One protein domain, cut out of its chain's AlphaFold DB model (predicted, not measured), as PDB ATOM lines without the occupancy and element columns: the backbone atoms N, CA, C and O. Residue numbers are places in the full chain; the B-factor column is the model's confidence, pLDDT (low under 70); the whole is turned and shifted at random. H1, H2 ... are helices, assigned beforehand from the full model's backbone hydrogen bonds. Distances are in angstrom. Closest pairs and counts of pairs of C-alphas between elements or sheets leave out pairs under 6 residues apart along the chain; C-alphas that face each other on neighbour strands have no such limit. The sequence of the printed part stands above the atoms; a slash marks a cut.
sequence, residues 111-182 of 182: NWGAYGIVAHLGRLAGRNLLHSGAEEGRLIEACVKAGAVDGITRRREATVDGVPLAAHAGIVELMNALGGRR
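AT A GLANCE: This is residues 111 to 182 of the 182 residues of the protein "DUF4392 domain-containing protein" of Candidatus Rokubacteria bacterium (UniProt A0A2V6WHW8). What does the model look like? It is a rod of three helices: H1 and H2 follow each other along its length, and H3 packs beside both, overlapping the two. Beyond H2, the loop of residues 146 to 164 folds back to H3 and makes one end of the rod. What is it built of? The printed part has 72 residues with three named helices, in the order H1, H2, H3, and no named strand; its class is all helix. How large is it? It is only just compact, close to loose, with a radius of gyration of the C-alphas of 13.2 A and spans of 41 by 18 by 17 A.

HOW THE PARTS SIT: What does H1, residues 111 to 125, touch? It touches H3, residues 165 to 179, the same way at a shallow tilt of 22 degrees; the closest C-alphas, of Ala 119 and Gly 179, are 6.2 A apart. Where is H2, residues 133 to 145? H2 and H3 form a helical hairpin and touch, opposite ways at 36 degrees, an only just steep tilt; the closest C-alphas, of Gly 133 and Ala 169, are 3.8 A apart. H1 and H2 are apart. Are the helix backbones complete? In H1, H2 and H3 every O i to N i+4 pair is within hydrogen-bond range.

IN THESE COORDINATES: Where does H1 begin? C-alpha 111 is at (636.566, 419.544, 468.165), and H1 is 20.8 A long from first to last C-alpha. Where are H2 and H3? H2 begins at C-alpha 133, (640.412, 407.570, 470.130), and is 18.3 A long; H3 is 21.2 A long and ends at C-alpha 179, (630.219, 408.962, 479.741).

THE WHOLE: Which links are long? H2 to H3 is a long link of 19 residues, in which residues 159 to 160 pair antiparallel with 163 to 164; H1 to H2 is short, with 7. How far does the whole reach? The two C-alphas farthest apart, of Arg 155 and Arg 182, are 41.1 A apart, and the printed part has no cut. Where is confidence low? Residues 180 to 182 have pLDDT under 70; the mean of the printed part is 94.2.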
ATOM      1  N   ASN A 111     636.855 420.979 468.257       98.31
ATOM      2  CA  ASN A 111     636.566 419.544 468.165       98.31
ATOM      3  C   ASN A 111     636.159 418.954 469.522       98.31
ATOM      4  O   ASN A 111     635.145 418.268 469.618       98.31
ATOM      5  N   TRP A 112     636.889 419.271 470.592       98.44
ATOM      6  CA  TRP A 112     636.588 418.757 471.929       98.44
ATOM      7  C   TRP A 112     635.264 419.301 472.464       98.44
ATOM      8  O   TRP A 112     634.513 418.559 473.094       98.44
ATOM      9  N   GLY A 113     634.943 420.567 472.180       98.38
ATOM     10  CA  GLY A 113     633.634 421.136 472.505       98.38
ATOM     11  C   GLY A 113     632.495 420.372 471.823       98.38
ATOM     12  O   GLY A 113     631.522 419.990 472.477       98.38
ATOM     13  N   ALA A 114     632.649 420.061 470.533       98.50
ATOM     14  CA  ALA A 114     631.683 419.261 469.786       98.50
ATOM     15  C   ALA A 114     631.566 417.831 470.340       98.50
ATOM     16  O   ALA A 114     630.456 417.323 470.512       98.50
ATOM     17  N   TYR A 115     632.685 417.194 470.693       98.12
ATOM     18  CA  TYR A 115     632.678 415.860 471.299       98.12
ATOM     19  C   TYR A 115     632.005 415.878 472.676       98.12
ATOM     20  O   TYR A 115     631.213 414.991 472.977       98.12
ATOM     21  N   GLY A 116     632.201 416.928 473.477       97.19
ATOM     22  CA  GLY A 116     631.485 417.119 474.741       97.19
ATOM     23  C   GLY A 116     629.961 417.175 474.567       97.19
ATOM     24  O   GLY A 116     629.228 416.560 475.346       97.19
ATOM     25  N   ILE A 117     629.471 417.835 473.507       97.31
ATOM     26  CA  ILE A 117     628.043 417.825 473.146       97.31
ATOM     27  C   ILE A 117     627.589 416.394 472.829       97.31
ATOM     28  O   ILE A 117     626.588 415.931 473.375       97.31
ATOM     29  N   VAL A 118     628.333 415.670 471.988       97.00
ATOM     30  CA  VAL A 118     628.014 414.279 471.617       97.00
ATOM     31  C   VAL A 118     628.008 413.357 472.840       97.00
ATOM     32  O   VAL A 118     627.084 412.558 472.997       97.00
ATOM     33  N   ALA A 119     628.976 413.506 473.746       95.31
ATOM     34  CA  ALA A 119     629.051 412.765 475.002       95.31
ATOM     35  C   ALA A 119     627.789 412.981 475.852       95.31
ATOM     36  O   ALA A 119     627.173 412.030 476.340       95.31
ATOM     37  N   HIS A 120     627.364 414.242 475.988       94.31
ATOM     38  CA  HIS A 120     626.164 414.588 476.738       94.31
ATOM     39  C   HIS A 120     624.895 414.023 476.089       94.31
ATOM     40  O   HIS A 120     624.042 413.469 476.786       94.31
ATOM     41  N   LEU A 121     624.782 414.112 474.761       94.62
ATOM     42  CA  LEU A 121     623.677 413.519 474.009       94.62
ATOM     43  C   LEU A 121     623.636 411.996 474.167       94.62
ATOM     44  O   LEU A 121     622.555 411.440 474.335       94.62
ATOM     45  N   GLY A 122     624.790 411.325 474.174       93.81
ATOM     46  CA  GLY A 122     624.867 409.885 474.410       93.81
ATOM     47  C   GLY A 122     624.326 409.493 475.784       93.81
ATOM     48  O   GLY A 122     623.526 408.562 475.907       93.81
ATOM     49  N   ARG A 123     624.656 410.279 476.815       91.62
ATOM     50  CA  ARG A 123     624.111 410.091 478.165       91.62
ATOM     51  C   ARG A 123     622.588 410.250 478.200       91.62
ATOM     52  O   ARG A 123     621.913 409.423 478.806       91.62
ATOM     53  N   LEU A 124     622.041 411.274 477.538       93.75
ATOM     54  CA  LEU A 124     620.588 411.480 477.444       93.75
ATOM     55  C   LEU A 124     619.891 410.367 476.649       93.75
ATOM     56  O   LEU A 124     618.800 409.941 477.013       93.75
ATOM     57  N   ALA A 125     620.533 409.873 475.592       94.50
ATOM     58  CA  ALA A 125     620.023 408.792 474.757       94.50
ATOM     59  C   ALA A 125     620.207 407.395 475.383       94.50
ATOM     60  O   ALA A 125     619.716 406.415 474.825       94.50
ATOM     61  N   GLY A 126     620.941 407.282 476.495       93.06
ATOM     62  CA  GLY A 126     621.247 406.006 477.142       93.06
ATOM     63  C   GLY A 126     622.152 405.082 476.317       93.06
ATOM     64  O   GLY A 126     622.149 403.875 476.549       93.06
ATOM     65  N   ARG A 127     622.911 405.619 475.354       93.38
ATOM     66  CA  ARG A 127     623.848 404.861 474.508       93.38
ATOM     67  C   ARG A 127     625.075 405.695 474.172       93.38
ATOM     68  O   ARG A 127     624.966 406.906 474.010       93.38
ATOM     69  N   ASN A 128     626.230 405.054 474.015       93.12
ATOM     70  CA  ASN A 128     627.422 405.777 473.592       93.12
ATOM     71  C   ASN A 128     627.268 406.266 472.141       93.12
ATOM     72  O   ASN A 128     626.915 405.484 471.259       93.12
ATOM     73  N   LEU A 129     627.508 407.559 471.923       95.75
ATOM     74  CA  LEU A 129     627.492 408.205 470.605       95.75
ATOM     75  C   LEU A 129     628.870 408.741 470.201       95.75
ATOM     76  O   LEU A 129     629.024 409.195 469.070       95.75
ATOM     77  N   LEU A 130     629.841 408.723 471.116       96.19
ATOM     78  CA  LEU A 130     631.210 409.102 470.813       96.19
ATOM     79  C   LEU A 130     631.890 408.012 469.991       96.19
ATOM     80  O   LEU A 130     631.664 406.817 470.195       96.19
ATOM     81  N   HIS A 131     632.764 408.447 469.096       96.94
ATOM     82  CA  HIS A 131     633.761 407.592 468.472       96.94
ATOM     83  C   HIS A 131     634.882 407.252 469.467       96.94
ATOM     84  O   HIS A 131     634.962 407.800 470.567       96.94
ATOM     85  N   SER A 132     635.746 406.318 469.085       97.75
ATOM     86  CA  SER A 132     636.953 405.939 469.831       97.75
ATOM     87  C   SER A 132     638.139 406.861 469.528       97.75
ATOM     88  O   SER A 132     638.200 407.505 468.480       97.75
ATOM     89  N   GLY A 133     639.154 406.866 470.394       97.94
ATOM     90  CA  GLY A 133     640.412 407.570 470.130       97.94
ATOM     91  C   GLY A 133     641.136 407.030 468.890       97.94
ATOM     92  O   GLY A 133     641.770 407.782 468.153       97.94
ATOM     93  N   ALA A 134     640.978 405.736 468.593       98.19
ATOM     94  CA  ALA A 134     641.489 405.142 467.358       98.19
ATOM     95  C   ALA A 134     640.774 405.684 466.106       98.19
ATOM     96  O   ALA A 134     641.399 405.855 465.059       98.19
ATOM     97  N   GLU A 135     639.465 405.936 466.187       98.31
ATOM     98  CA  GLU A 135     638.712 406.603 465.119       98.31
ATOM     99  C   GLU A 135     639.099 408.072 464.983       98.31
ATOM    100  O   GLU A 135     639.244 408.534 463.856       98.31
ATOM    101  N   GLU A 136     639.348 408.777 466.093       98.44
ATOM    102  CA  GLU A 136     639.816 410.170 466.070       98.44
ATOM    103  C   GLU A 136     641.115 410.299 465.276       98.44
ATOM    104  O   GLU A 136     641.226 411.143 464.386       98.44
ATOM    105  N   GLY A 137     642.069 409.398 465.531       97.94
ATOM    106  CA  GLY A 137     643.313 409.356 464.770       97.94
ATOM    107  C   GLY A 137     643.073 409.196 463.268       97.94
ATOM    108  O   GLY A 137     643.597 409.975 462.472       97.94
ATOM    109  N   ARG A 138     642.199 408.259 462.875       98.25
ATOM    110  CA  ARG A 138     641.854 408.038 461.459       98.25
ATOM    111  C   ARG A 138     641.162 409.241 460.822       98.25
ATOM    112  O   ARG A 138     641.400 409.515 459.648       98.25
ATOM    113  N   LEU A 139     640.308 409.950 461.563       98.00
ATOM    114  CA  LEU A 139     639.624 411.150 461.077       98.00
ATOM    115  C   LEU A 139     640.617 412.291 460.825       98.00
ATOM    116  O   LEU A 139     640.591 412.887 459.747       98.00
ATOM    117  N   ILE A 140     641.530 412.552 461.766       97.94
ATOM    118  CA  ILE A 140     642.574 413.577 461.613       97.94
ATOM    119  C   ILE A 140     643.479 413.243 460.421       97.94
ATOM    120  O   ILE A 140     643.695 414.083 459.546       97.94
ATOM    121  N   GLU A 141     643.961 412.002 460.327       97.81
ATOM    122  CA  GLU A 141     644.796 411.553 459.208       97.81
ATOM    123  C   GLU A 141     644.075 411.670 457.859       97.81
ATOM    124  O   GLU A 141     644.674 412.096 456.867       97.81
ATOM    125  N   ALA A 142     642.780 411.342 457.811       98.00
ATOM    126  CA  ALA A 142     641.970 411.498 456.608       98.00
ATOM    127  C   ALA A 142     641.855 412.973 456.184       98.00
ATOM    128  O   ALA A 142     642.002 413.270 454.995       98.00
ATOM    129  N   CYS A 143     641.667 413.899 457.130       97.50
ATOM    130  CA  CYS A 143     641.667 415.339 456.859       97.50
ATOM    131  C   CYS A 143     643.013 415.812 456.291       97.50
ATOM    132  O   CYS A 143     643.044 416.491 455.259       97.50
ATOM    133  N   VAL A 144     644.132 415.414 456.903       97.19
ATOM    134  CA  VAL A 144     645.484 415.757 456.420       97.19
ATOM    135  C   VAL A 144     645.716 415.203 455.014       97.19
ATOM    136  O   VAL A 144     646.182 415.924 454.129       97.19
ATOM    137  N   LYS A 145     645.321 413.947 454.762       97.56
ATOM    138  CA  LYS A 145     645.408 413.309 453.440       97.56
ATOM    139  C   LYS A 145     644.559 414.028 452.387       97.56
ATOM    140  O   LYS A 145     644.969 414.103 451.231       97.56
ATOM    141  N   ALA A 146     643.413 414.586 452.778       97.38
ATOM    142  CA  ALA A 146     642.572 415.419 451.917       97.38
ATOM    143  C   ALA A 146     643.147 416.831 451.675       97.38
ATOM    144  O   ALA A 146     642.605 417.586 450.870       97.38
ATOM    145  N   GLY A 147     644.259 417.184 452.327       96.50
ATOM    146  CA  GLY A 147     644.978 418.438 452.128       96.50
ATOM    147  C   GLY A 147     644.765 419.480 453.223       96.50
ATOM    148  O   GLY A 147     645.255 420.601 453.053       96.50
ATOM    149  N   ALA A 148     644.075 419.135 454.318       95.44
ATOM    150  CA  ALA A 148     643.945 420.013 455.476       95.44
ATOM    151  C   ALA A 148     645.318 420.341 456.082       95.44
ATOM    152  O   ALA A 148     646.270 419.561 455.998       95.44
ATOM    153  N   VAL A 149     645.403 421.523 456.686       95.06
ATOM    154  CA  VAL A 149     646.587 422.020 457.388       95.06
ATOM    155  C   VAL A 149     646.202 422.393 458.805       95.06
ATOM    156  O   VAL A 149     645.079 422.839 459.042       95.06
ATOM    157  N   ASP A 150     647.152 422.267 459.717       95.69
ATOM    158  CA  ASP A 150     646.995 422.763 461.075       95.69
ATOM    159  C   ASP A 150     646.890 424.302 461.086       95.69
ATOM    160  O   ASP A 150     647.649 425.007 460.402       95.69
ATOM    161  N   GLY A 151     645.936 424.836 461.855       90.38
ATOM    162  CA  GLY A 151     645.645 426.272 461.924       90.38
ATOM    163  C   GLY A 151     646.770 427.120 462.532       90.38
ATOM    164  O   GLY A 151     646.907 428.305 462.190       90.38
ATOM    165  N   ILE A 152     647.607 426.508 463.370       91.94
ATOM    166  CA  ILE A 152     648.714 427.132 464.096       91.94
ATOM    167  C   ILE A 152     650.032 426.888 463.365       91.94
ATOM    168  O   ILE A 152     650.712 427.846 462.995       91.94
ATOM    169  N   THR A 153     650.389 425.629 463.102       92.56
ATOM    170  CA  THR A 153     651.690 425.284 462.507       92.56
ATOM    171  C   THR A 153     651.740 425.533 461.005       92.56
ATOM    172  O   THR A 153     652.831 425.663 460.445       92.56
ATOM    173  N   ARG A 154     650.571 425.635 460.352       92.12
ATOM    174  CA  ARG A 154     650.407 425.834 458.901       92.12
ATOM    175  C   ARG A 154     650.998 424.711 458.053       92.12
ATOM    176  O   ARG A 154     651.215 424.895 456.854       92.12
ATOM    177  N   ARG A 155     651.245 423.545 458.652       95.31
ATOM    178  CA  ARG A 155     651.775 422.359 457.975       95.31
ATOM    179  C   ARG A 155     650.689 421.303 457.795       95.31
ATOM    180  O   ARG A 155     649.690 421.279 458.507       95.31
ATOM    181  N   ARG A 156     650.898 420.425 456.813       95.19
ATOM    182  CA  ARG A 156     650.096 419.210 456.611       95.19
ATOM    183  C   ARG A 156     650.629 418.114 457.523       95.19
ATOM    184  O   ARG A 156     651.401 417.264 457.090       95.19
ATOM    185  N   GLU A 157     650.266 418.181 458.789       95.75
ATOM    186  CA  GLU A 157     650.682 417.223 459.807       95.75
ATOM    187  C   GLU A 157     649.483 416.830 460.670       95.75
ATOM    188  O   GLU A 157     648.472 417.527 460.679       95.75
ATOM    189  N   ALA A 158     649.572 415.685 461.347       95.31
ATOM    190  CA  ALA A 158     648.492 415.129 462.162       95.31
ATOM    191  C   ALA A 158     648.385 415.842 463.522       95.31
ATOM    192  O   ALA A 158     648.534 415.238 464.587       95.31
ATOM    193  N   THR A 159     648.160 417.149 463.461       96.88
ATOM    194  CA  THR A 159     647.886 418.019 464.599       96.88
ATOM    195  C   THR A 159     646.634 418.841 464.314       96.88
ATOM    196  O   THR A 159     646.301 419.106 463.155       96.88
ATOM    197  N   VAL A 160     645.932 419.225 465.377       96.56
ATOM    198  CA  VAL A 160     644.867 420.229 465.324       96.56
ATOM    199  C   VAL A 160     645.181 421.263 466.396       96.56
ATOM    200  O   VAL A 160     645.474 420.907 467.535       96.56
ATOM    201  N   ASP A 161     645.192 422.537 466.024       95.62
ATOM    202  CA  ASP A 161     645.608 423.661 466.872       95.62
ATOM    203  C   ASP A 161     646.990 423.492 467.525       95.62
ATOM    204  O   ASP A 161     647.247 423.920 468.651       95.62
ATOM    205  N   GLY A 162     647.912 422.850 466.804       96.19
ATOM    206  CA  GLY A 162     649.252 422.520 467.282       96.19
ATOM    207  C   GLY A 162     649.290 421.383 468.305       96.19
ATOM    208  O   GLY A 162     650.367 421.052 468.808       96.19
ATOM    209  N   VAL A 163     648.149 420.762 468.613       97.56
ATOM    210  CA  VAL A 163     648.049 419.642 469.546       97.56
ATOM    211  C   VAL A 163     648.265 418.316 468.794       97.56
ATOM    212  O   VAL A 163     647.664 418.092 467.744       97.56
ATOM    213  N   PRO A 164     649.137 417.409 469.282       97.06
ATOM    214  CA  PRO A 164     649.380 416.123 468.628       97.06
ATOM    215  C   PRO A 164     648.174 415.183 468.659       97.06
ATOM    216  O   PRO A 164     647.489 415.083 469.678       97.06
ATOM    217  N   LEU A 165     647.995 414.390 467.596       96.62
ATOM    218  CA  LEU A 165     646.952 413.356 467.466       96.62
ATOM    219  C   LEU A 165     646.750 412.512 468.734       96.62
ATOM    220  O   LEU A 165     645.614 412.284 469.146       96.62
ATOM    221  N   ALA A 166     647.836 412.078 469.384       97.56
ATOM    222  CA  ALA A 166     647.762 411.258 470.594       97.56
ATOM    223  C   ALA A 166     646.972 411.933 471.732       97.56
ATOM    224  O   ALA A 166     646.248 411.259 472.463       97.56
ATOM    225  N   ALA A 167     647.067 413.259 471.862       97.94
ATOM    226  CA  ALA A 167     646.299 414.008 472.849       97.94
ATOM    227  C   ALA A 167     644.812 414.084 472.468       97.94
ATOM    228  O   ALA A 167     643.965 413.871 473.332       97.94
ATOM    229  N   HIS A 168     644.478 414.292 471.188       98.19
ATOM    230  CA  HIS A 168     643.082 414.247 470.725       98.19
ATOM    231  C   HIS A 168     642.442 412.882 470.997       98.19
ATOM    232  O   HIS A 168     641.361 412.815 471.583       98.19
ATOM    233  N   ALA A 169     643.144 411.795 470.661       98.12
ATOM    234  CA  ALA A 169     642.694 410.439 470.953       98.12
ATOM    235  C   ALA A 169     642.495 410.215 472.463       98.12
ATOM    236  O   ALA A 169     641.468 409.682 472.877       98.12
ATOM    237  N   GLY A 170     643.436 410.679 473.293       98.12
ATOM    238  CA  GLY A 170     643.335 410.590 474.752       98.12
ATOM    239  C   GLY A 170     642.133 411.342 475.332       98.12
ATOM    240  O   GLY A 170     641.475 410.829 476.235       98.12
ATOM    241  N   ILE A 171     641.798 412.521 474.795       97.69
ATOM    242  CA  ILE A 171     640.602 413.277 475.202       97.69
ATOM    243  C   ILE A 171     639.323 412.502 474.875       97.69
ATOM    244  O   ILE A 171     638.434 412.411 475.722       97.69
ATOM    245  N   VAL A 172     639.238 411.902 473.686       97.81
ATOM    246  CA  VAL A 172     638.082 411.087 473.288       97.81
ATOM    247  C   VAL A 172     637.933 409.860 474.193       97.81
ATOM    248  O   VAL A 172     636.835 409.579 474.675       97.81
ATOM    249  N   GLU A 173     639.025 409.157 474.503       97.50
ATOM    250  CA  GLU A 173     638.995 408.014 475.428       97.50
ATOM    251  C   GLU A 173     638.605 408.424 476.853       97.50
ATOM    252  O   GLU A 173     637.805 407.750 477.506       97.50
ATOM    253  N   LEU A 174     639.089 409.575 477.326       96.31
ATOM    254  CA  LEU A 174     638.680 410.118 478.618       96.31
ATOM    255  C   LEU A 174     637.175 410.420 478.644       96.31
ATOM    256  O   LEU A 174     636.494 410.048 479.601       96.31
ATOM    257  N   MET A 175     636.635 411.050 477.597       95.50
ATOM    258  CA  MET A 175     635.198 411.319 477.497       95.50
ATOM    259  C   MET A 175     634.374 410.025 477.461       95.50
ATOM    260  O   MET A 175     633.367 409.940 478.164       95.50
ATOM    261  N   ASN A 176     634.820 409.000 476.727       94.06
ATOM    262  CA  ASN A 176     634.190 407.674 476.724       94.06
ATOM    263  C   ASN A 176     634.182 407.040 478.129       94.06
ATOM    264  O   ASN A 176     633.148 406.553 478.591       94.06
ATOM    265  N   ALA A 177     635.304 407.107 478.849       91.56
ATOM    266  CA  ALA A 177     635.434 406.562 480.201       91.56
ATOM    267  C   ALA A 177     634.599 407.312 481.259       91.56
ATOM    268  O   ALA A 177     634.268 406.750 482.310       91.56
ATOM    269  N   LEU A 178     634.283 408.587 481.019       86.81
ATOM    270  CA  LEU A 178     633.410 409.393 481.875       86.81
ATOM    271  C   LEU A 178     631.930 409.210 481.519       86.81
ATOM    272  O   LEU A 178     631.105 409.097 482.420       86.81
ATOM    273  N   GLY A 179     631.594 409.120 480.230       72.81
ATOM    274  CA  GLY A 179     630.219 408.962 479.741       72.81
ATOM    275  C   GLY A 179     629.543 407.654 480.164       72.81
ATOM    276  O   GLY A 179     628.316 407.582 480.192       72.81
ATOM    277  N   GLY A 180     630.325 406.635 480.536       62.09
ATOM    278  CA  GLY A 180     629.822 405.379 481.101       62.09
ATOM    279  C   GLY A 180     629.469 405.425 482.593       62.09
ATOM    280  O   GLY A 180     628.892 404.463 483.102       62.09
ATOM    281  N   ARG A 181     629.805 406.503 483.317       58.22
ATOM    282  CA  ARG A 181     629.538 406.622 484.760       58.22
ATOM    283  C   ARG A 181     628.170 407.276 484.972       58.22
ATOM    284  O   ARG A 181     627.936 408.381 484.485       58.22
ATOM    285  N   ARG A 182     627.266 406.567 485.653       57.34
ATOM    286  CA  ARG A 182     625.983 407.101 486.136       57.34
ATOM    287  C   ARG A 182     626.156 407.768 487.488       57.34
ATOM    288  O   ARG A 182     626.947 407.226 488.290       57.34
TER     289      ARG A 182